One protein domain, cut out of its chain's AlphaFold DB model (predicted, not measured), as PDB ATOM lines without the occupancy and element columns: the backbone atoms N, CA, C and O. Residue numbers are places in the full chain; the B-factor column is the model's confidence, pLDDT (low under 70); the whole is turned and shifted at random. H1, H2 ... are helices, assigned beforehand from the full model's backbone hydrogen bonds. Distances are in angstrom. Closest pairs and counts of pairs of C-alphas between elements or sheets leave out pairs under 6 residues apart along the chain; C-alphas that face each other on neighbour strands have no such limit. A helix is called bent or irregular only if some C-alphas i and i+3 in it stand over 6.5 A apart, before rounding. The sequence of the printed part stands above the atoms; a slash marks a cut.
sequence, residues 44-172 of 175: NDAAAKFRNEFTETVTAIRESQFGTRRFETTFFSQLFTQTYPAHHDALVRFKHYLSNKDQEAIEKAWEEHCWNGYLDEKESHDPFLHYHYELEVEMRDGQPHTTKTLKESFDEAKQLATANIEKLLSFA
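Overview. This is residues 44 to 172 of the 175 residues of an uncharacterized protein of Geobacter sulfurreducens (UniProt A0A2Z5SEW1). An elongated bundle of helices runs along one long axis: the long helix H5 lies along it, and beside it H1 and H2, both bent, fold back on each other. Around the last part of H5, H1a, H2b, H3 and H5 make an up-and-down bundle of four, each running against the one before it; at the other end H4 folds against H5 as a helical hairpin, with H2a on H4. The printed part has 129 residues with five named helices, H1 to H5 in order, and no named strand; the class is all helix. It is compact, with a radius of gyration of the C-alphas of 16.0 A and spans of 52 by 29 by 22 A.

Arrangement. H1, residues 44 to 63, was assigned as one helix by its hydrogen bonds but is bent, with C-alphas 53 and 56 6.8 A apart; its arms, H1a, residues 44 to 53, and H1b, residues 56 to 63, stand at 51 degrees, a steep tilt. H2, residues 69 to 95, likewise assigned as one helix, is bent, with C-alphas 82 and 85 7.1 A apart; its arms, H2a, residues 69 to 82, and H2b, residues 85 to 95, stand at 48 degrees, a steep tilt. H1a and H2b touch, closest at the C-alphas of Phe 50 and Ala 90, 5.3 A, at a shallow tilt of 19 degrees, opposite ways. H3, residues 100 to 114, is close to H2b but not clearly touching. H4, residues 127 to 141, touches H2a, closest at the C-alphas of Thr 73 and His 132, 6.8 A; residues 73 to 76 of H2a and 128 to 132 of H4 alone take part. H5, residues 150 to 172, is the hub. It touches H4, C-alphas of Pro 127 and Ala 157 closest at 4.3 A; H3 with residues 161 to 171 alone, His 113 and Asn 164 closest at 5.7 A between C-alphas; H1b with 158 to 165 alone; and H1a with 169 to 172 alone. Every O i to N i+4 pair is within hydrogen-bond range in H1a, H1b, H2b, H3 and H4; H2a has 8 of 10 and H5 17 of 19.

Along the chain. H1a begins at C-alpha 44 (34.603, -17.147, 61.591). H2a is 20.6 A long, H3 20.6 A, H4 21.6 A and H5 33.9 A, ending at C-alpha 172 (37.453, -23.631, 58.543).

Size, cuts and confidence. The C-alphas of Asn 44 and Gly 142 are farthest apart, 52.3 A. The printed part has no cut. The link from H3 to H4 is long. Mean pLDDT of the printed part is 78.7, and residues 66 to 74, 77, 115 to 139 and 142 to 147 are under 70.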
ATOM      1  N   ASN A  44      35.840 -16.569  62.119       94.62
ATOM      2  CA  ASN A  44      34.603 -17.147  61.591       94.62
ATOM      3  C   ASN A  44      34.183 -16.501  60.255       94.62
ATOM      4  O   ASN A  44      33.697 -17.209  59.370       94.62
ATOM      5  N   ASP A  45      34.406 -15.194  60.073       94.75
ATOM      6  CA  ASP A  45      34.184 -14.502  58.794       94.75
ATOM      7  C   ASP A  45      35.159 -14.987  57.709       94.75
ATOM      8  O   ASP A  45      34.742 -15.333  56.600       94.75
ATOM      9  N   ALA A  46      36.451 -15.098  58.038       93.94
ATOM     10  CA  ALA A  46      37.455 -15.632  57.119       93.94
ATOM     11  C   ALA A  46      37.168 -17.098  56.743       93.94
ATOM     12  O   ALA A  46      37.236 -17.459  55.571       93.94
ATOM     13  N   ALA A  47      36.769 -17.923  57.713       95.88
ATOM     14  CA  ALA A  47      36.376 -19.314  57.510       95.88
ATOM     15  C   ALA A  47      35.113 -19.454  56.644       95.88
ATOM     16  O   ALA A  47      34.983 -20.404  55.871       95.88
ATOM     17  N   ALA A  48      34.148 -18.536  56.769       95.25
ATOM     18  CA  ALA A  48      32.965 -18.514  55.912       95.25
ATOM     19  C   ALA A  48      33.333 -18.170  54.463       95.25
ATOM     20  O   ALA A  48      32.931 -18.892  53.554       95.25
ATOM     21  N   LYS A  49      34.150 -17.130  54.256       94.31
ATOM     22  CA  LYS A  49      34.651 -16.754  52.924       94.31
ATOM     23  C   LYS A  49      35.440 -17.890  52.286       94.31
ATOM     24  O   LYS A  49      35.116 -18.283  51.177       94.31
ATOM     25  N   PHE A  50      36.378 -18.482  53.023       95.94
ATOM     26  CA  PHE A  50      37.144 -19.636  52.557       95.94
ATOM     27  C   PHE A  50      36.232 -20.782  52.109       95.94
ATOM     28  O   PHE A  50      36.360 -21.256  50.992       95.94
ATOM     29  N   ARG A  51      35.250 -21.190  52.925       94.94
ATOM     30  CA  ARG A  51      34.302 -22.257  52.546       94.94
ATOM     31  C   ARG A  51      33.473 -21.920  51.308       94.94
ATOM     32  O   ARG A  51      33.219 -22.809  50.497       94.94
ATOM     33  N   ASN A  52      33.041 -20.668  51.171       94.81
ATOM     34  CA  ASN A  52      32.210 -20.246  50.047       94.81
ATOM     35  C   ASN A  52      32.942 -20.406  48.710       94.81
ATOM     36  O   ASN A  52      32.341 -20.922  47.774       94.81
ATOM     37  N   GLU A  53      34.234 -20.077  48.651       94.31
ATOM     38  CA  GLU A  53      35.038 -20.197  47.424       94.31
ATOM     39  C   GLU A  53      35.119 -21.645  46.911       94.31
ATOM     40  O   GLU A  53      35.109 -21.879  45.710       94.31
ATOM     41  N   PHE A  54      35.104 -22.641  47.802       91.75
ATOM     42  CA  PHE A  54      35.130 -24.059  47.413       91.75
ATOM     43  C   PHE A  54      33.736 -24.670  47.202       91.75
ATOM     44  O   PHE A  54      33.627 -25.790  46.703       91.75
ATOM     45  N   THR A  55      32.658 -23.985  47.599       90.62
ATOM     46  CA  THR A  55      31.301 -24.560  47.585       90.62
ATOM     47  C   THR A  55      30.838 -24.864  46.162       90.62
ATOM     48  O   THR A  55      30.298 -25.943  45.908       90.62
ATOM     49  N   GLU A  56      31.093 -23.948  45.227       86.38
ATOM     50  CA  GLU A  56      30.749 -24.132  43.815       86.38
ATOM     51  C   GLU A  56      31.535 -25.297  43.208       86.38
ATOM     52  O   GLU A  56      30.942 -26.175  42.587       86.38
ATOM     53  N   THR A  57      32.838 -25.380  43.484       86.88
ATOM     54  CA  THR A  57      33.706 -26.468  43.012       86.88
ATOM     55  C   THR A  57      33.254 -27.831  43.531       86.88
ATOM     56  O   THR A  57      33.129 -28.779  42.756       86.88
ATOM     57  N   VAL A  58      32.949 -27.951  44.827       88.81
ATOM     58  CA  VAL A  58      32.445 -29.208  45.409       88.81
ATOM     59  C   VAL A  58      31.104 -29.596  44.796       88.81
ATOM     60  O   VAL A  58      30.880 -30.770  44.499       88.81
ATOM     61  N   THR A  59      30.217 -28.624  44.589       87.88
ATOM     62  CA  THR A  59      28.909 -28.853  43.963       87.88
ATOM     63  C   THR A  59      29.086 -29.340  42.527       87.88
ATOM     64  O   THR A  59      28.557 -30.391  42.177       87.88
ATOM     65  N   ALA A  60      29.924 -28.663  41.741       86.69
ATOM     66  CA  ALA A  60      30.244 -29.036  40.369       86.69
ATOM     67  C   ALA A  60      30.851 -30.446  40.275       86.69
ATOM     68  O   ALA A  60      30.432 -31.243  39.437       86.69
ATOM     69  N   ILE A  61      31.786 -30.799  41.168       84.62
ATOM     70  CA  ILE A  61      32.357 -32.152  41.232       84.62
ATOM     71  C   ILE A  61      31.263 -33.170  41.562       84.62
ATOM     72  O   ILE A  61      31.144 -34.178  40.868       84.62
ATOM     73  N   ARG A  62      30.433 -32.932  42.583       84.94
ATOM     74  CA  ARG A  62      29.391 -33.882  43.010       84.94
ATOM     75  C   ARG A  62      28.324 -34.100  41.940       84.94
ATOM     76  O   ARG A  62      27.969 -35.253  41.685       84.94
ATOM     77  N   GLU A  63      27.864 -33.027  41.306       85.81
ATOM     78  CA  GLU A  63      26.821 -33.046  40.275       85.81
ATOM     79  C   GLU A  63      27.325 -33.509  38.906       85.81
ATOM     80  O   GLU A  63      26.513 -33.927  38.079       85.81
ATOM     81  N   SER A  64      28.643 -33.495  38.670       81.88
ATOM     82  CA  SER A  64      29.219 -34.029  37.434       81.88
ATOM     83  C   SER A  64      28.774 -35.478  37.214       81.88
ATOM     84  O   SER A  64      28.831 -36.319  38.116       81.88
ATOM     85  N   GLN A  65      28.291 -35.777  36.014       78.62
ATOM     86  CA  GLN A  65      27.875 -37.122  35.632       78.62
ATOM     87  C   GLN A  65      28.889 -37.705  34.662       78.62
ATOM     88  O   GLN A  65      29.418 -36.985  33.816       78.62
ATOM     89  N   PHE A  66      29.102 -39.015  34.771       66.50
ATOM     90  CA  PHE A  66      29.843 -39.769  33.772       66.50
ATOM     91  C   PHE A  66      29.157 -39.603  32.406       66.50
ATOM     92  O   PHE A  66      27.968 -39.904  32.260       66.50
ATOM     93  N   GLY A  67      29.885 -39.086  31.426       66.62
ATOM     94  CA  GLY A  67      29.385 -38.662  30.125       66.62
ATOM     95  C   GLY A  67      30.322 -39.057  28.986       66.62
ATOM     96  O   GLY A  67      31.062 -40.035  29.043       66.62
ATOM     97  N   THR A  68      30.264 -38.334  27.870       55.53
ATOM     98  CA  THR A  68      31.145 -38.620  26.730       55.53
ATOM     99  C   THR A  68      32.569 -38.122  26.994       55.53
ATOM    100  O   THR A  68      32.753 -36.929  27.230       55.53
ATOM    101  N   ARG A  69      33.563 -39.010  26.824       54.97
ATOM    102  CA  ARG A  69      35.027 -38.842  27.025       54.97
ATOM    103  C   ARG A  69      35.631 -37.438  26.852       54.97
ATOM    104  O   ARG A  69      36.522 -37.059  27.596       54.97
ATOM    105  N   ARG A  70      35.212 -36.671  25.839       53.12
ATOM    106  CA  ARG A  70      35.798 -35.354  25.506       53.12
ATOM    107  C   ARG A  70      35.318 -34.221  26.421       53.12
ATOM    108  O   ARG A  70      35.973 -33.186  26.523       53.12
ATOM    109  N   PHE A  71      34.151 -34.409  27.031       58.25
ATOM    110  CA  PHE A  71      33.515 -33.426  27.899       58.25
ATOM    111  C   PHE A  71      34.195 -33.384  29.270       58.25
ATOM    112  O   PHE A  71      34.417 -32.306  29.799       58.25
ATOM    113  N   GLU A  72      34.594 -34.537  29.806       62.34
ATOM    114  CA  GLU A  72      35.077 -34.667  31.186       62.34
ATOM    115  C   GLU A  72      36.456 -34.032  31.389       62.34
ATOM    116  O   GLU A  72      36.611 -33.168  32.248       62.34
ATOM    117  N   THR A  73      37.444 -34.366  30.559       60.59
ATOM    118  CA  THR A  73      38.807 -33.815  30.680       60.59
ATOM    119  C   THR A  73      38.839 -32.304  30.477       60.59
ATOM    120  O   THR A  73      39.486 -31.576  31.230       60.59
ATOM    121  N   THR A  74      38.067 -31.818  29.504       67.00
ATOM    122  CA  THR A  74      37.916 -30.383  29.245       67.00
ATOM    123  C   THR A  74      37.210 -29.686  30.407       67.00
ATOM    124  O   THR A  74      37.645 -28.616  30.820       67.00
ATOM    125  N   PHE A  75      36.158 -30.293  30.963       71.69
ATOM    126  CA  PHE A  75      35.390 -29.728  32.069       71.69
ATOM    127  C   PHE A  75      36.232 -29.582  33.336       71.69
ATOM    128  O   PHE A  75      36.294 -28.486  33.884       71.69
ATOM    129  N   PHE A  76      36.925 -30.636  33.781       70.19
ATOM    130  CA  PHE A  76      37.724 -30.563  35.009       70.19
ATOM    131  C   PHE A  76      38.947 -29.664  34.845       70.19
ATOM    132  O   PHE A  76      39.194 -28.827  35.709       70.19
ATOM    133  N   SER A  77      39.656 -29.739  33.714       69.25
ATOM    134  CA  SER A  77      40.774 -28.829  33.437       69.25
ATOM    135  C   SER A  77      40.329 -27.361  33.440       69.25
ATOM    136  O   SER A  77      40.989 -26.512  34.044       69.25
ATOM    137  N   GLN A  78      39.176 -27.050  32.833       74.31
ATOM    138  CA  GLN A  78      38.613 -25.698  32.852       74.31
ATOM    139  C   GLN A  78      38.154 -25.283  34.250       74.31
ATOM    140  O   GLN A  78      38.477 -24.175  34.671       74.31
ATOM    141  N   LEU A  79      37.459 -26.161  34.977       77.69
ATOM    142  CA  LEU A  79      36.994 -25.905  36.338       77.69
ATOM    143  C   LEU A  79      38.170 -25.575  37.261       77.69
ATOM    144  O   LEU A  79      38.137 -24.558  37.951       77.69
ATOM    145  N   PHE A  80      39.238 -26.375  37.229       74.44
ATOM    146  CA  PHE A  80      40.446 -26.118  38.013       74.44
ATOM    147  C   PHE A  80      41.146 -24.831  37.577       74.44
ATOM    148  O   PHE A  80      41.472 -24.005  38.421       74.44
ATOM    149  N   THR A  81      41.320 -24.605  36.273       76.50
ATOM    150  CA  THR A  81      41.994 -23.393  35.772       76.50
ATOM    151  C   THR A  81      41.242 -22.115  36.160       76.50
ATOM    152  O   THR A  81      41.863 -21.099  36.466       76.50
ATOM    153  N   GLN A  82      39.907 -22.155  36.162       82.94
ATOM    154  CA  GLN A  82      39.067 -21.003  36.492       82.94
ATOM    155  C   GLN A  82      38.968 -20.753  37.999       82.94
ATOM    156  O   GLN A  82      38.972 -19.599  38.421       82.94
ATOM    157  N   THR A  83      38.896 -21.810  38.811       85.62
ATOM    158  CA  THR A  83      38.673 -21.687  40.263       85.62
ATOM    159  C   THR A  83      39.969 -21.603  41.070       85.62
ATOM    160  O   THR A  83      39.972 -21.011  42.151       85.62
ATOM    161  N   TYR A  84      41.097 -22.097  40.542       86.94
ATOM    162  CA  TYR A  84      42.385 -22.109  41.242       86.94
ATOM    163  C   TYR A  84      42.814 -20.737  41.792       86.94
ATOM    164  O   TYR A  84      43.149 -20.672  42.977       86.94
ATOM    165  N   PRO A  85      42.782 -19.627  41.021       87.88
ATOM    166  CA  PRO A  85      43.199 -18.326  41.547       87.88
ATOM    167  C   PRO A  85      42.353 -17.868  42.742       87.88
ATOM    168  O   PRO A  85      42.897 -17.321  43.699       87.88
ATOM    169  N   ALA A  86      41.041 -18.121  42.699       90.38
ATOM    170  CA  ALA A  86      40.112 -17.756  43.765       90.38
ATOM    171  C   ALA A  86      40.343 -18.608  45.023       90.38
ATOM    172  O   ALA A  86      40.511 -18.066  46.115       90.38
ATOM    173  N   HIS A  87      40.470 -19.929  44.863       92.75
ATOM    174  CA  HIS A  87      40.803 -20.839  45.960       92.75
ATOM    175  C   HIS A  87      42.146 -20.489  46.622       92.75
ATOM    176  O   HIS A  87      42.247 -20.476  47.850       92.75
ATOM    177  N   HIS A  88      43.172 -20.180  45.823       92.19
ATOM    178  CA  HIS A  88      44.495 -19.826  46.329       92.19
ATOM    179  C   HIS A  88      44.475 -18.497  47.100       92.19
ATOM    180  O   HIS A  88      45.023 -18.415  48.199       92.19
ATOM    181  N   ASP A  89      43.815 -17.458  46.574       92.56
ATOM    182  CA  ASP A  89      43.667 -16.183  47.293       92.56
ATOM    183  C   ASP A  89      42.912 -16.376  48.620       92.56
ATOM    184  O   ASP A  89      43.315 -15.851  49.664       92.56
ATOM    185  N   ALA A  90      41.860 -17.198  48.611       94.19
ATOM    186  CA  ALA A  90      41.109 -17.548  49.809       94.19
ATOM    187  C   ALA A  90      41.979 -18.265  50.850       94.19
ATOM    188  O   ALA A  90      41.920 -17.928  52.036       94.19
ATOM    189  N   LEU A  91      42.809 -19.221  50.414       95.19
ATOM    190  CA  LEU A  91      43.756 -19.932  51.267       95.19
ATOM    191  C   LEU A  91      44.745 -18.969  51.919       95.19
ATOM    192  O   LEU A  91      44.878 -18.980  53.144       95.19
ATOM    193  N   VAL A  92      45.409 -18.121  51.127       94.62
ATOM    194  CA  VAL A  92      46.407 -17.162  51.624       94.62
ATOM    195  C   VAL A  92      45.794 -16.262  52.696       94.62
ATOM    196  O   VAL A  92      46.372 -16.095  53.771       94.62
ATOM    197  N   ARG A  93      44.582 -15.742  52.462       93.44
ATOM    198  CA  ARG A  93      43.868 -14.907  53.443       93.44
ATOM    199  C   ARG A  93      43.490 -15.676  54.705       93.44
ATOM    200  O   ARG A  93      43.648 -15.149  55.806       93.44
ATOM    201  N   PHE A  94      42.974 -16.896  54.564       96.62
ATOM    202  CA  PHE A  94      42.501 -17.700  55.689       96.62
ATOM    203  C   PHE A  94      43.650 -18.201  56.574       96.62
ATOM    204  O   PHE A  94      43.543 -18.181  57.802       96.62
ATOM    205  N   LYS A  95      44.779 -18.579  55.964       94.81
ATOM    206  CA  LYS A  95      45.954 -19.143  56.641       94.81
ATOM    207  C   LYS A  95      46.494 -18.239  57.754       94.81
ATOM    208  O   LYS A  95      46.926 -18.738  58.787       94.81
ATOM    209  N   HIS A  96      46.391 -16.917  57.613       94.44
ATOM    210  CA  HIS A  96      46.820 -15.965  58.645       94.44
ATOM    211  C   HIS A  96      46.058 -16.074  59.976       94.44
ATOM    212  O   HIS A  96      46.564 -15.624  61.003       94.44
ATOM    213  N   TYR A  97      44.870 -16.683  59.980       94.62
ATOM    214  CA  TYR A  97      44.062 -16.894  61.182       94.62
ATOM    215  C   TYR A  97      44.316 -18.252  61.862       94.62
ATOM    216  O   TYR A  97      43.698 -18.567  62.885       94.62
ATOM    217  N   LEU A  98      45.207 -19.068  61.295       94.75
ATOM    218  CA  LEU A  98      45.564 -20.391  61.791       94.75
ATOM    219  C   LEU A  98      46.828 -20.353  62.657       94.75
ATOM    220  O   LEU A  98      47.691 -19.485  62.505       94.75
ATOM    221  N   SER A  99      46.956 -21.335  63.554       94.38
ATOM    222  CA  SER A  99      48.210 -21.576  64.276       94.38
ATOM    223  C   SER A  99      49.309 -22.017  63.301       94.38
ATOM    224  O   SER A  99      48.991 -22.612  62.279       94.38
ATOM    225  N   ASN A 100      50.596 -21.804  63.602       95.19
ATOM    226  CA  ASN A 100      51.693 -22.224  62.703       95.19
ATOM    227  C   ASN A 100      51.602 -23.708  62.297       95.19
ATOM    228  O   ASN A 100      51.809 -24.051  61.140       95.19
ATOM    229  N   LYS A 101      51.209 -24.578  63.235       96.19
ATOM    230  CA  LYS A 101      50.989 -26.003  62.967       96.19
ATOM    231  C   LYS A 101      49.859 -26.230  61.957       96.19
ATOM    232  O   LYS A 101      49.996 -27.039  61.048       96.19
ATOM    233  N   ASP A 102      48.742 -25.527  62.122       95.25
ATOM    234  CA  ASP A 102      47.601 -25.640  61.210       95.25
ATOM    235  C   ASP A 102      47.897 -24.984  59.855       95.25
ATOM    236  O   ASP A 102      47.396 -25.444  58.836       95.25
ATOM    237  N   GLN A 103      48.747 -23.953  59.826       95.88
ATOM    238  CA  GLN A 103      49.251 -23.334  58.603       95.88
ATOM    239  C   GLN A 103      50.091 -24.311  57.772       95.88
ATOM    240  O   GLN A 103      49.923 -24.371  56.559       95.88
ATOM    241  N   GLU A 104      50.979 -25.078  58.402       94.44
ATOM    242  CA  GLU A 104      51.737 -26.138  57.724       94.44
ATOM    243  C   GLU A 104      50.811 -27.265  57.250       94.44
ATOM    244  O   GLU A 104      50.931 -27.756  56.129       94.44
ATOM    245  N   ALA A 105      49.849 -27.659  58.088       94.31
ATOM    246  CA  ALA A 105      48.922 -28.735  57.766       94.31
ATOM    247  C   ALA A 105      47.961 -28.375  56.619       94.31
ATOM    248  O   ALA A 105      47.688 -29.233  55.777       94.31
ATOM    249  N   ILE A 106      47.459 -27.135  56.570       94.56
ATOM    250  CA  ILE A 106      46.601 -26.676  55.471       94.56
ATOM    251  C   ILE A 106      47.403 -26.481  54.184       94.56
ATOM    252  O   ILE A 106      46.881 -26.792  53.122       94.56
ATOM    253  N   GLU A 107      48.665 -26.041  54.265       92.69
ATOM    254  CA  GLU A 107      49.543 -25.951  53.092       92.69
ATOM    255  C   GLU A 107      49.772 -27.335  52.495       92.69
ATOM    256  O   GLU A 107      49.558 -27.535  51.309       92.69
ATOM    257  N   LYS A 108      50.080 -28.329  53.332       90.44
ATOM    258  CA  LYS A 108      50.216 -29.712  52.877       90.44
ATOM    259  C   LYS A 108      48.920 -30.246  52.258       90.44
ATOM    260  O   LYS A 108      48.956 -30.927  51.243       90.44
ATOM    261  N   ALA A 109      47.765 -29.956  52.860       90.56
ATOM    262  CA  ALA A 109      46.474 -30.351  52.294       90.56
ATOM    263  C   ALA A 109      46.176 -29.632  50.965       90.56
ATOM    264  O   ALA A 109      45.529 -30.204  50.092       90.56
ATOM    265  N   TRP A 110      46.647 -28.394  50.810       90.94
ATOM    266  CA  TRP A 110      46.550 -27.631  49.572       90.94
ATOM    267  C   TRP A 110      47.481 -28.185  48.499       90.94
ATOM    268  O   TRP A 110      47.053 -28.366  47.369       90.94
ATOM    269  N   GLU A 111      48.714 -28.539  48.848       85.75
ATOM    270  CA  GLU A 111      49.642 -29.245  47.966       85.75
ATOM    271  C   GLU A 111      49.055 -30.589  47.520       85.75
ATOM    272  O   GLU A 111      49.042 -30.875  46.335       85.75
ATOM    273  N   GLU A 112      48.469 -31.380  48.418       81.75
ATOM    274  CA  GLU A 112      47.775 -32.626  48.050       81.75
ATOM    275  C   GLU A 112      46.543 -32.388  47.148       81.75
ATOM    276  O   GLU A 112      46.133 -33.277  46.403       81.75
ATOM    277  N   HIS A 113      45.934 -31.199  47.210       81.62
ATOM    278  CA  HIS A 113      44.808 -30.807  46.362       81.62
ATOM    279  C   HIS A 113      45.243 -30.248  44.996       81.62
ATOM    280  O   HIS A 113      44.579 -30.513  43.998       81.62
ATOM    281  N   CYS A 114      46.320 -29.458  44.951       74.19
ATOM    282  CA  CYS A 114      46.762 -28.690  43.783       74.19
ATOM    283  C   CYS A 114      47.981 -29.265  43.075       74.19
ATOM    284  O   CYS A 114      48.120 -29.111  41.862       74.19
ATOM    285  N   TRP A 115      48.913 -29.831  43.834       56.72
ATOM    286  CA  TRP A 115      50.191 -30.294  43.335       56.72
ATOM    287  C   TRP A 115      50.133 -31.777  42.996       56.72
ATOM    288  O   TRP A 115      50.294 -32.666  43.830       56.72
ATOM    289  N   ASN A 116      50.036 -31.988  41.692       47.94
ATOM    290  CA  ASN A 116      50.710 -33.060  40.994       47.94
ATOM    291  C   ASN A 116      52.144 -32.657  40.658       47.94
ATOM    292  O   ASN A 116      52.375 -31.607  40.059       47.94
ATOM    293  N   GLY A 117      53.102 -33.520  40.991       37.00
ATOM    294  CA  GLY A 117      54.485 -33.410  40.539       37.00
ATOM    295  C   GLY A 117      54.574 -33.232  39.028       37.00
ATOM    296  O   GLY A 117      54.258 -34.139  38.271       37.00
ATOM    297  N   TYR A 118      55.089 -32.088  38.591       32.84
ATOM    298  CA  TYR A 118      55.467 -31.808  37.202       32.84
ATOM    299  C   TYR A 118      56.685 -32.634  36.714       32.84
ATOM    300  O   TYR A 118      57.440 -32.162  35.868       32.84
ATOM    301  N   LEU A 119      56.937 -33.838  37.251       36.31
ATOM    302  CA  LEU A 119      58.169 -34.593  36.971       36.31
ATOM    303  C   LEU A 119      58.038 -36.101  36.705       36.31
ATOM    304  O   LEU A 119      59.051 -36.692  36.347       36.31
ATOM    305  N   ASP A 120      56.859 -36.725  36.758       42.22
ATOM    306  CA  ASP A 120      56.694 -38.067  36.173       42.22
ATOM    307  C   ASP A 120      55.214 -38.340  35.853       42.22
ATOM    308  O   ASP A 120      54.375 -38.413  36.749       42.22
ATOM    309  N   GLU A 121      54.869 -38.491  34.570       46.53
ATOM    310  CA  GLU A 121      53.495 -38.775  34.099       46.53
ATOM    311  C   GLU A 121      52.913 -40.070  34.703       46.53
ATOM    312  O   GLU A 121      51.705 -40.291  34.669       46.53
ATOM    313  N   LYS A 122      53.762 -40.918  35.298       42.03
ATOM    314  CA  LYS A 122      53.379 -42.184  35.938       42.03
ATOM    315  C   LYS A 122      52.955 -42.066  37.406       42.03
ATOM    316  O   LYS A 122      52.401 -43.030  37.927       42.03
ATOM    317  N   GLU A 123      53.175 -40.923  38.060       47.03
ATOM    318  CA  GLU A 123      52.893 -40.715  39.496       47.03
ATOM    319  C   GLU A 123      51.935 -39.537  39.760       47.03
ATOM    320  O   GLU A 123      51.939 -38.925  40.825       47.03
ATOM    321  N   SER A 124      51.081 -39.207  38.788       45.84
ATOM    322  CA  SER A 124      50.008 -38.226  38.983       45.84
ATOM    323  C   SER A 124      49.018 -38.694  40.063       45.84
ATOM    324  O   SER A 124      48.359 -39.722  39.910       45.84
ATOM    325  N   HIS A 125      48.863 -37.894  41.117       51.44
ATOM    326  CA  HIS A 125      47.846 -37.991  42.166       51.44
ATOM    327  C   HIS A 125      46.621 -37.077  41.954       51.44
ATOM    328  O   HIS A 125      45.696 -37.130  42.764       51.44
ATOM    329  N   ASP A 126      46.558 -36.274  40.880       60.72
ATOM    330  CA  ASP A 126      45.319 -35.617  40.454       60.72
ATOM    331  C   ASP A 126      44.355 -36.740  40.081       60.72
ATOM    332  O   ASP A 126      44.628 -37.500  39.143       60.72
ATOM    333  N   PRO A 127      43.235 -36.859  40.803       62.03
ATOM    334  CA  PRO A 127      42.318 -37.958  40.593       62.03
ATOM    335  C   PRO A 127      41.756 -37.964  39.162       62.03
ATOM    336  O   PRO A 127      41.566 -39.027  38.574       62.03
ATOM    337  N   PHE A 128      41.542 -36.786  38.566       67.50
ATOM    338  CA  PHE A 128      41.016 -36.633  37.210       67.50
ATOM    339  C   PHE A 128      42.095 -36.752  36.131       67.50
ATOM    340  O   PHE A 128      41.796 -37.208  35.028       67.50
ATOM    341  N   LEU A 129      43.346 -36.396  36.428       65.31
ATOM    342  CA  LEU A 129      44.464 -36.589  35.499       65.31
ATOM    343  C   LEU A 129      44.926 -38.054  35.473       65.31
ATOM    344  O   LEU A 129      45.232 -38.578  34.407       65.31
ATOM    345  N   HIS A 130      44.885 -38.747  36.616       64.12
ATOM    346  CA  HIS A 130      45.071 -40.198  36.689       64.12
ATOM    347  C   HIS A 130      43.976 -40.930  35.907       64.12
ATOM    348  O   HIS A 130      44.282 -41.749  35.045       64.12
ATOM    349  N   TYR A 131      42.712 -40.548  36.118       65.69
ATOM    350  CA  TYR A 131      41.596 -41.020  35.300       65.69
ATOM    351  C   TYR A 131      41.827 -40.768  33.800       65.69
ATOM    352  O   TYR A 131      41.572 -41.642  32.970       65.69
ATOM    353  N   HIS A 132      42.354 -39.593  33.438       67.62
ATOM    354  CA  HIS A 132      42.666 -39.268  32.051       67.62
ATOM    355  C   HIS A 132      43.772 -40.158  31.467       67.62
ATOM    356  O   HIS A 132      43.641 -40.610  30.330       67.62
ATOM    357  N   TYR A 133      44.823 -40.441  32.234       68.00
ATOM    358  CA  TYR A 133      45.894 -41.344  31.822       68.00
ATOM    359  C   TYR A 133      45.383 -42.780  31.639       68.00
ATOM    360  O   TYR A 133      45.658 -43.397  30.612       68.00
ATOM    361  N   GLU A 134      44.586 -43.300  32.580       67.44
ATOM    362  CA  GLU A 134      43.950 -44.618  32.439       67.44
ATOM    363  C   GLU A 134      43.098 -44.685  31.162       67.44
ATOM    364  O   GLU A 134      43.216 -45.631  30.381       67.44
ATOM    365  N   LEU A 135      42.320 -43.630  30.891       68.19
ATOM    366  CA  LEU A 135      41.581 -43.451  29.640       68.19
ATOM    367  C   LEU A 135      42.487 -43.517  28.403       68.19
ATOM    368  O   LEU A 135      42.146 -44.197  27.436       68.19
ATOM    369  N   GLU A 136      43.601 -42.783  28.382       68.75
ATOM    370  CA  GLU A 136      44.519 -42.731  27.235       68.75
ATOM    371  C   GLU A 136      45.212 -44.067  26.972       68.75
ATOM    372  O   GLU A 136      45.342 -44.482  25.816       68.75
ATOM    373  N   VAL A 137      45.606 -44.767  28.032       68.56
ATOM    374  CA  VAL A 137      46.263 -46.073  27.949       68.56
ATOM    375  C   VAL A 137      45.289 -47.140  27.436       68.56
ATOM    376  O   VAL A 137      45.606 -47.827  26.466       68.56
ATOM    377  N   GLU A 138      44.057 -47.200  27.958       67.88
ATOM    378  CA  GLU A 138      43.009 -48.073  27.400       67.88
ATOM    379  C   GLU A 138      42.692 -47.758  25.928       67.88
ATOM    380  O   GLU A 138      42.414 -48.659  25.131       67.88
ATOM    381  N   MET A 139      42.728 -46.475  25.544       67.25
ATOM    382  CA  MET A 139      42.496 -46.045  24.161       67.25
ATOM    383  C   MET A 139      43.598 -46.488  23.200       67.25
ATOM    384  O   MET A 139      43.306 -46.744  22.031       67.25
ATOM    385  N   ARG A 140      44.846 -46.559  23.667       72.25
ATOM    386  CA  ARG A 140      46.002 -46.906  22.838       72.25
ATOM    387  C   ARG A 140      46.082 -48.403  22.550       72.25
ATOM    388  O   ARG A 140      46.335 -48.783  21.408       72.25
ATOM    389  N   ASP A 141      45.839 -49.227  23.560       75.81
ATOM    390  CA  ASP A 141      46.123 -50.664  23.490       75.81
ATOM    391  C   ASP A 141      44.853 -51.503  23.252       75.81
ATOM    392  O   ASP A 141      44.928 -52.710  23.011       75.81
ATOM    393  N   GLY A 142      43.669 -50.872  23.269       63.62
ATOM    394  CA  GLY A 142      42.385 -51.515  22.967       63.62
ATOM    395  C   GLY A 142      41.964 -52.579  23.984       63.62
ATOM    396  O   GLY A 142      40.998 -53.307  23.745       63.62
ATOM    397  N   GLN A 143      42.681 -52.679  25.104       58.19
ATOM    398  CA  GLN A 143      42.403 -53.578  26.215       58.19
ATOM    399  C   GLN A 143      42.362 -52.785  27.527       58.19
ATOM    400  O   GLN A 143      43.161 -51.863  27.703       58.19
ATOM    401  N   PRO A 144      41.453 -53.130  28.454       59.53
ATOM    402  CA  PRO A 144      41.454 -52.541  29.784       59.53
ATOM    403  C   PRO A 144      42.750 -52.926  30.508       59.53
ATOM    404  O   PRO A 144      43.036 -54.108  30.704       59.53
ATOM    405  N   HIS A 145      43.554 -51.927  30.877       57.91
ATOM    406  CA  HIS A 145      44.783 -52.130  31.658       57.91
ATOM    407  C   HIS A 145      44.522 -52.248  33.156       57.91
ATOM    408  O   HIS A 145      45.409 -52.644  33.913       57.91
ATOM    409  N   THR A 146      43.308 -51.920  33.582       63.31
ATOM    410  CA  THR A 146      42.863 -52.027  34.964       63.31
ATOM    411  C   THR A 146      41.700 -53.014  35.039       63.31
ATOM    412  O   THR A 146      41.015 -53.302  34.060       63.31
ATOM    413  N   THR A 147      41.468 -53.575  36.224       64.69
ATOM    414  CA  THR A 147      40.262 -54.375  36.486       64.69
ATOM    415  C   THR A 147      39.011 -53.512  36.659       64.69
ATOM    416  O   THR A 147      37.928 -54.069  36.831       64.69
ATOM    417  N   LYS A 148      39.154 -52.181  36.662       72.50
ATOM    418  CA  LYS A 148      38.074 -51.227  36.910       72.50
ATOM    419  C   LYS A 148      37.510 -50.719  35.594       72.50
ATOM    420  O   LYS A 148      38.218 -50.517  34.619       72.50
ATOM    421  N   THR A 149      36.208 -50.495  35.569       80.12
ATOM    422  CA  THR A 149      35.555 -49.789  34.470       80.12
ATOM    423  C   THR A 149      35.899 -48.300  34.527       80.12
ATOM    424  O   THR A 149      36.058 -47.731  35.603       80.12
ATOM    425  N   LEU A 150      35.901 -47.623  33.377       76.50
ATOM    426  CA  LEU A 150      36.077 -46.164  33.304       76.50
ATOM    427  C   LEU A 150      35.131 -45.383  34.227       76.50
ATOM    428  O   LEU A 150      35.483 -44.327  34.740       76.50
ATOM    429  N   LYS A 151      33.920 -45.897  34.447       81.38
ATOM    430  CA  LYS A 151      32.969 -45.287  35.374       81.38
ATOM    431  C   LYS A 151      33.445 -45.388  36.828       81.38
ATOM    432  O   LYS A 151      33.307 -44.424  37.569       81.38
ATOM    433  N   GLU A 152      34.004 -46.528  37.225       83.56
ATOM    434  CA  GLU A 152      34.540 -46.727  38.576       83.56
ATOM    435  C   GLU A 152      35.747 -45.821  38.831       83.56
ATOM    436  O   GLU A 152      35.776 -45.148  39.858       83.56
ATOM    437  N   SER A 153      36.684 -45.719  37.882       79.50
ATOM    438  CA  SER A 153      37.819 -44.790  37.998       79.50
ATOM    439  C   SER A 153      37.363 -43.326  38.094       79.50
ATOM    440  O   SER A 153      37.907 -42.552  38.879       79.50
ATOM    441  N   PHE A 154      36.319 -42.943  37.350       81.75
ATOM    442  CA  PHE A 154      35.725 -41.608  37.440       81.75
ATOM    443  C   PHE A 154      35.078 -41.334  38.808       81.75
ATOM    444  O   PHE A 154      35.286 -40.274  39.406       81.75
ATOM    445  N   ASP A 155      34.297 -42.284  39.324       84.75
ATOM    446  CA  ASP A 155      33.649 -42.154  40.629       84.75
ATOM    447  C   ASP A 155      34.689 -42.075  41.764       84.75
ATOM    448  O   ASP A 155      34.530 -41.275  42.691       84.75
ATOM    449  N   GLU A 156      35.787 -42.831  41.675       83.44
ATOM    450  CA  GLU A 156      36.924 -42.727  42.598       83.44
ATOM    451  C   GLU A 156      37.606 -41.361  42.518       83.44
ATOM    452  O   GLU A 156      37.887 -40.751  43.555       83.44
ATOM    453  N   ALA A 157      37.799 -40.837  41.305       81.56
ATOM    454  CA  ALA A 157      38.381 -39.520  41.105       81.56
ATOM    455  C   ALA A 157      37.556 -38.420  41.792       81.56
ATOM    456  O   ALA A 157      38.084 -37.592  42.543       81.56
ATOM    457  N   LYS A 158      36.230 -38.466  41.618       85.31
ATOM    458  CA  LYS A 158      35.293 -37.562  42.297       85.31
ATOM    459  C   LYS A 158      35.371 -37.672  43.813       85.31
ATOM    460  O   LYS A 158      35.360 -36.645  44.498       85.31
ATOM    461  N   GLN A 159      35.410 -38.895  44.341       86.88
ATOM    462  CA  GLN A 159      35.485 -39.131  45.783       86.88
ATOM    463  C   GLN A 159      36.777 -38.561  46.365       86.88
ATOM    464  O   GLN A 159      36.720 -37.844  47.363       86.88
ATOM    465  N   LEU A 160      37.917 -38.811  45.718       85.00
ATOM    466  CA  LEU A 160      39.213 -38.318  46.171       85.00
ATOM    467  C   LEU A 160      39.297 -36.786  46.101       85.00
ATOM    468  O   LEU A 160      39.686 -36.151  47.080       85.00
ATOM    469  N   ALA A 161      38.848 -36.172  45.002       84.25
ATOM    470  CA  ALA A 161      38.812 -34.714  44.876       84.25
ATOM    471  C   ALA A 161      37.912 -34.067  45.942       84.25
ATOM    472  O   ALA A 161      38.289 -33.074  46.568       84.25
ATOM    473  N   THR A 162      36.746 -34.666  46.199       88.94
ATOM    474  CA  THR A 162      35.831 -34.214  47.257       88.94
ATOM    475  C   THR A 162      36.481 -34.345  48.635       88.94
ATOM    476  O   THR A 162      36.442 -33.393  49.408       88.94
ATOM    477  N   ALA A 163      37.129 -35.475  48.931       90.12
ATOM    478  CA  ALA A 163      37.808 -35.709  50.204       90.12
ATOM    479  C   ALA A 163      38.959 -34.717  50.446       90.12
ATOM    480  O   ALA A 163      39.109 -34.211  51.560       90.12
ATOM    481  N   ASN A 164      39.733 -34.384  49.409       88.06
ATOM    482  CA  ASN A 164      40.814 -33.400  49.500       88.06
ATOM    483  C   ASN A 164      40.270 -31.999  49.818       88.06
ATOM    484  O   ASN A 164      40.788 -31.320  50.708       88.06
ATOM    485  N   ILE A 165      39.177 -31.590  49.166       90.69
ATOM    486  CA  ILE A 165      38.519 -30.319  49.488       90.69
ATOM    487  C   ILE A 165      37.927 -30.362  50.903       90.69
ATOM    488  O   ILE A 165      38.118 -29.434  51.680       90.69
ATOM    489  N   GLU A 166      37.263 -31.443  51.306       91.88
ATOM    490  CA  GLU A 166      36.715 -31.579  52.662       91.88
ATOM    491  C   GLU A 166      37.802 -31.522  53.747       91.88
ATOM    492  O   GLU A 166      37.592 -30.919  54.806       91.88
ATOM    493  N   LYS A 167      38.991 -32.072  53.472       92.94
ATOM    494  CA  LYS A 167      40.170 -31.943  54.335       92.94
ATOM    495  C   LYS A 167      40.588 -30.479  54.489       92.94
ATOM    496  O   LYS A 167      40.792 -30.041  55.621       92.94
ATOM    497  N   LEU A 168      40.637 -29.705  53.403       93.62
ATOM    498  CA  LEU A 168      40.882 -28.255  53.447       93.62
ATOM    499  C   LEU A 168      39.803 -27.517  54.253       93.62
ATOM    500  O   LEU A 168      40.106 -26.716  55.139       93.62
ATOM    501  N   LEU A 169      38.529 -27.830  54.015       94.56
ATOM    502  CA  LEU A 169      37.411 -27.191  54.711       94.56
ATOM    503  C   LEU A 169      37.350 -27.542  56.203       94.56
ATOM    504  O   LEU A 169      36.761 -26.796  56.989       94.56
ATOM    505  N   SER A 170      37.987 -28.638  56.625       95.50
ATOM    506  CA  SER A 170      38.035 -29.047  58.030       95.50
ATOM    507  C   SER A 170      38.758 -28.043  58.938       95.50
ATOM    508  O   SER A 170      38.433 -27.971  60.127       95.50
ATOM    509  N   PHE A 171      39.659 -27.227  58.379       94.69
ATOM    510  CA  PHE A 171      40.347 -26.142  59.084       94.69
ATOM    511  C   PHE A 171      39.442 -24.922  59.320       94.69
ATOM    512  O   PHE A 171      39.670 -24.160  60.255       94.69
ATOM    513  N   ALA A 172      38.381 -24.762  58.523       94.94
ATOM    514  CA  ALA A 172      37.453 -23.631  58.543       94.94
ATOM    515  C   ALA A 172      36.148 -23.924  59.315       94.94
ATOM    516  O   ALA A 172      35.075 -23.403  58.992       94.94
TER     517      ALA A 172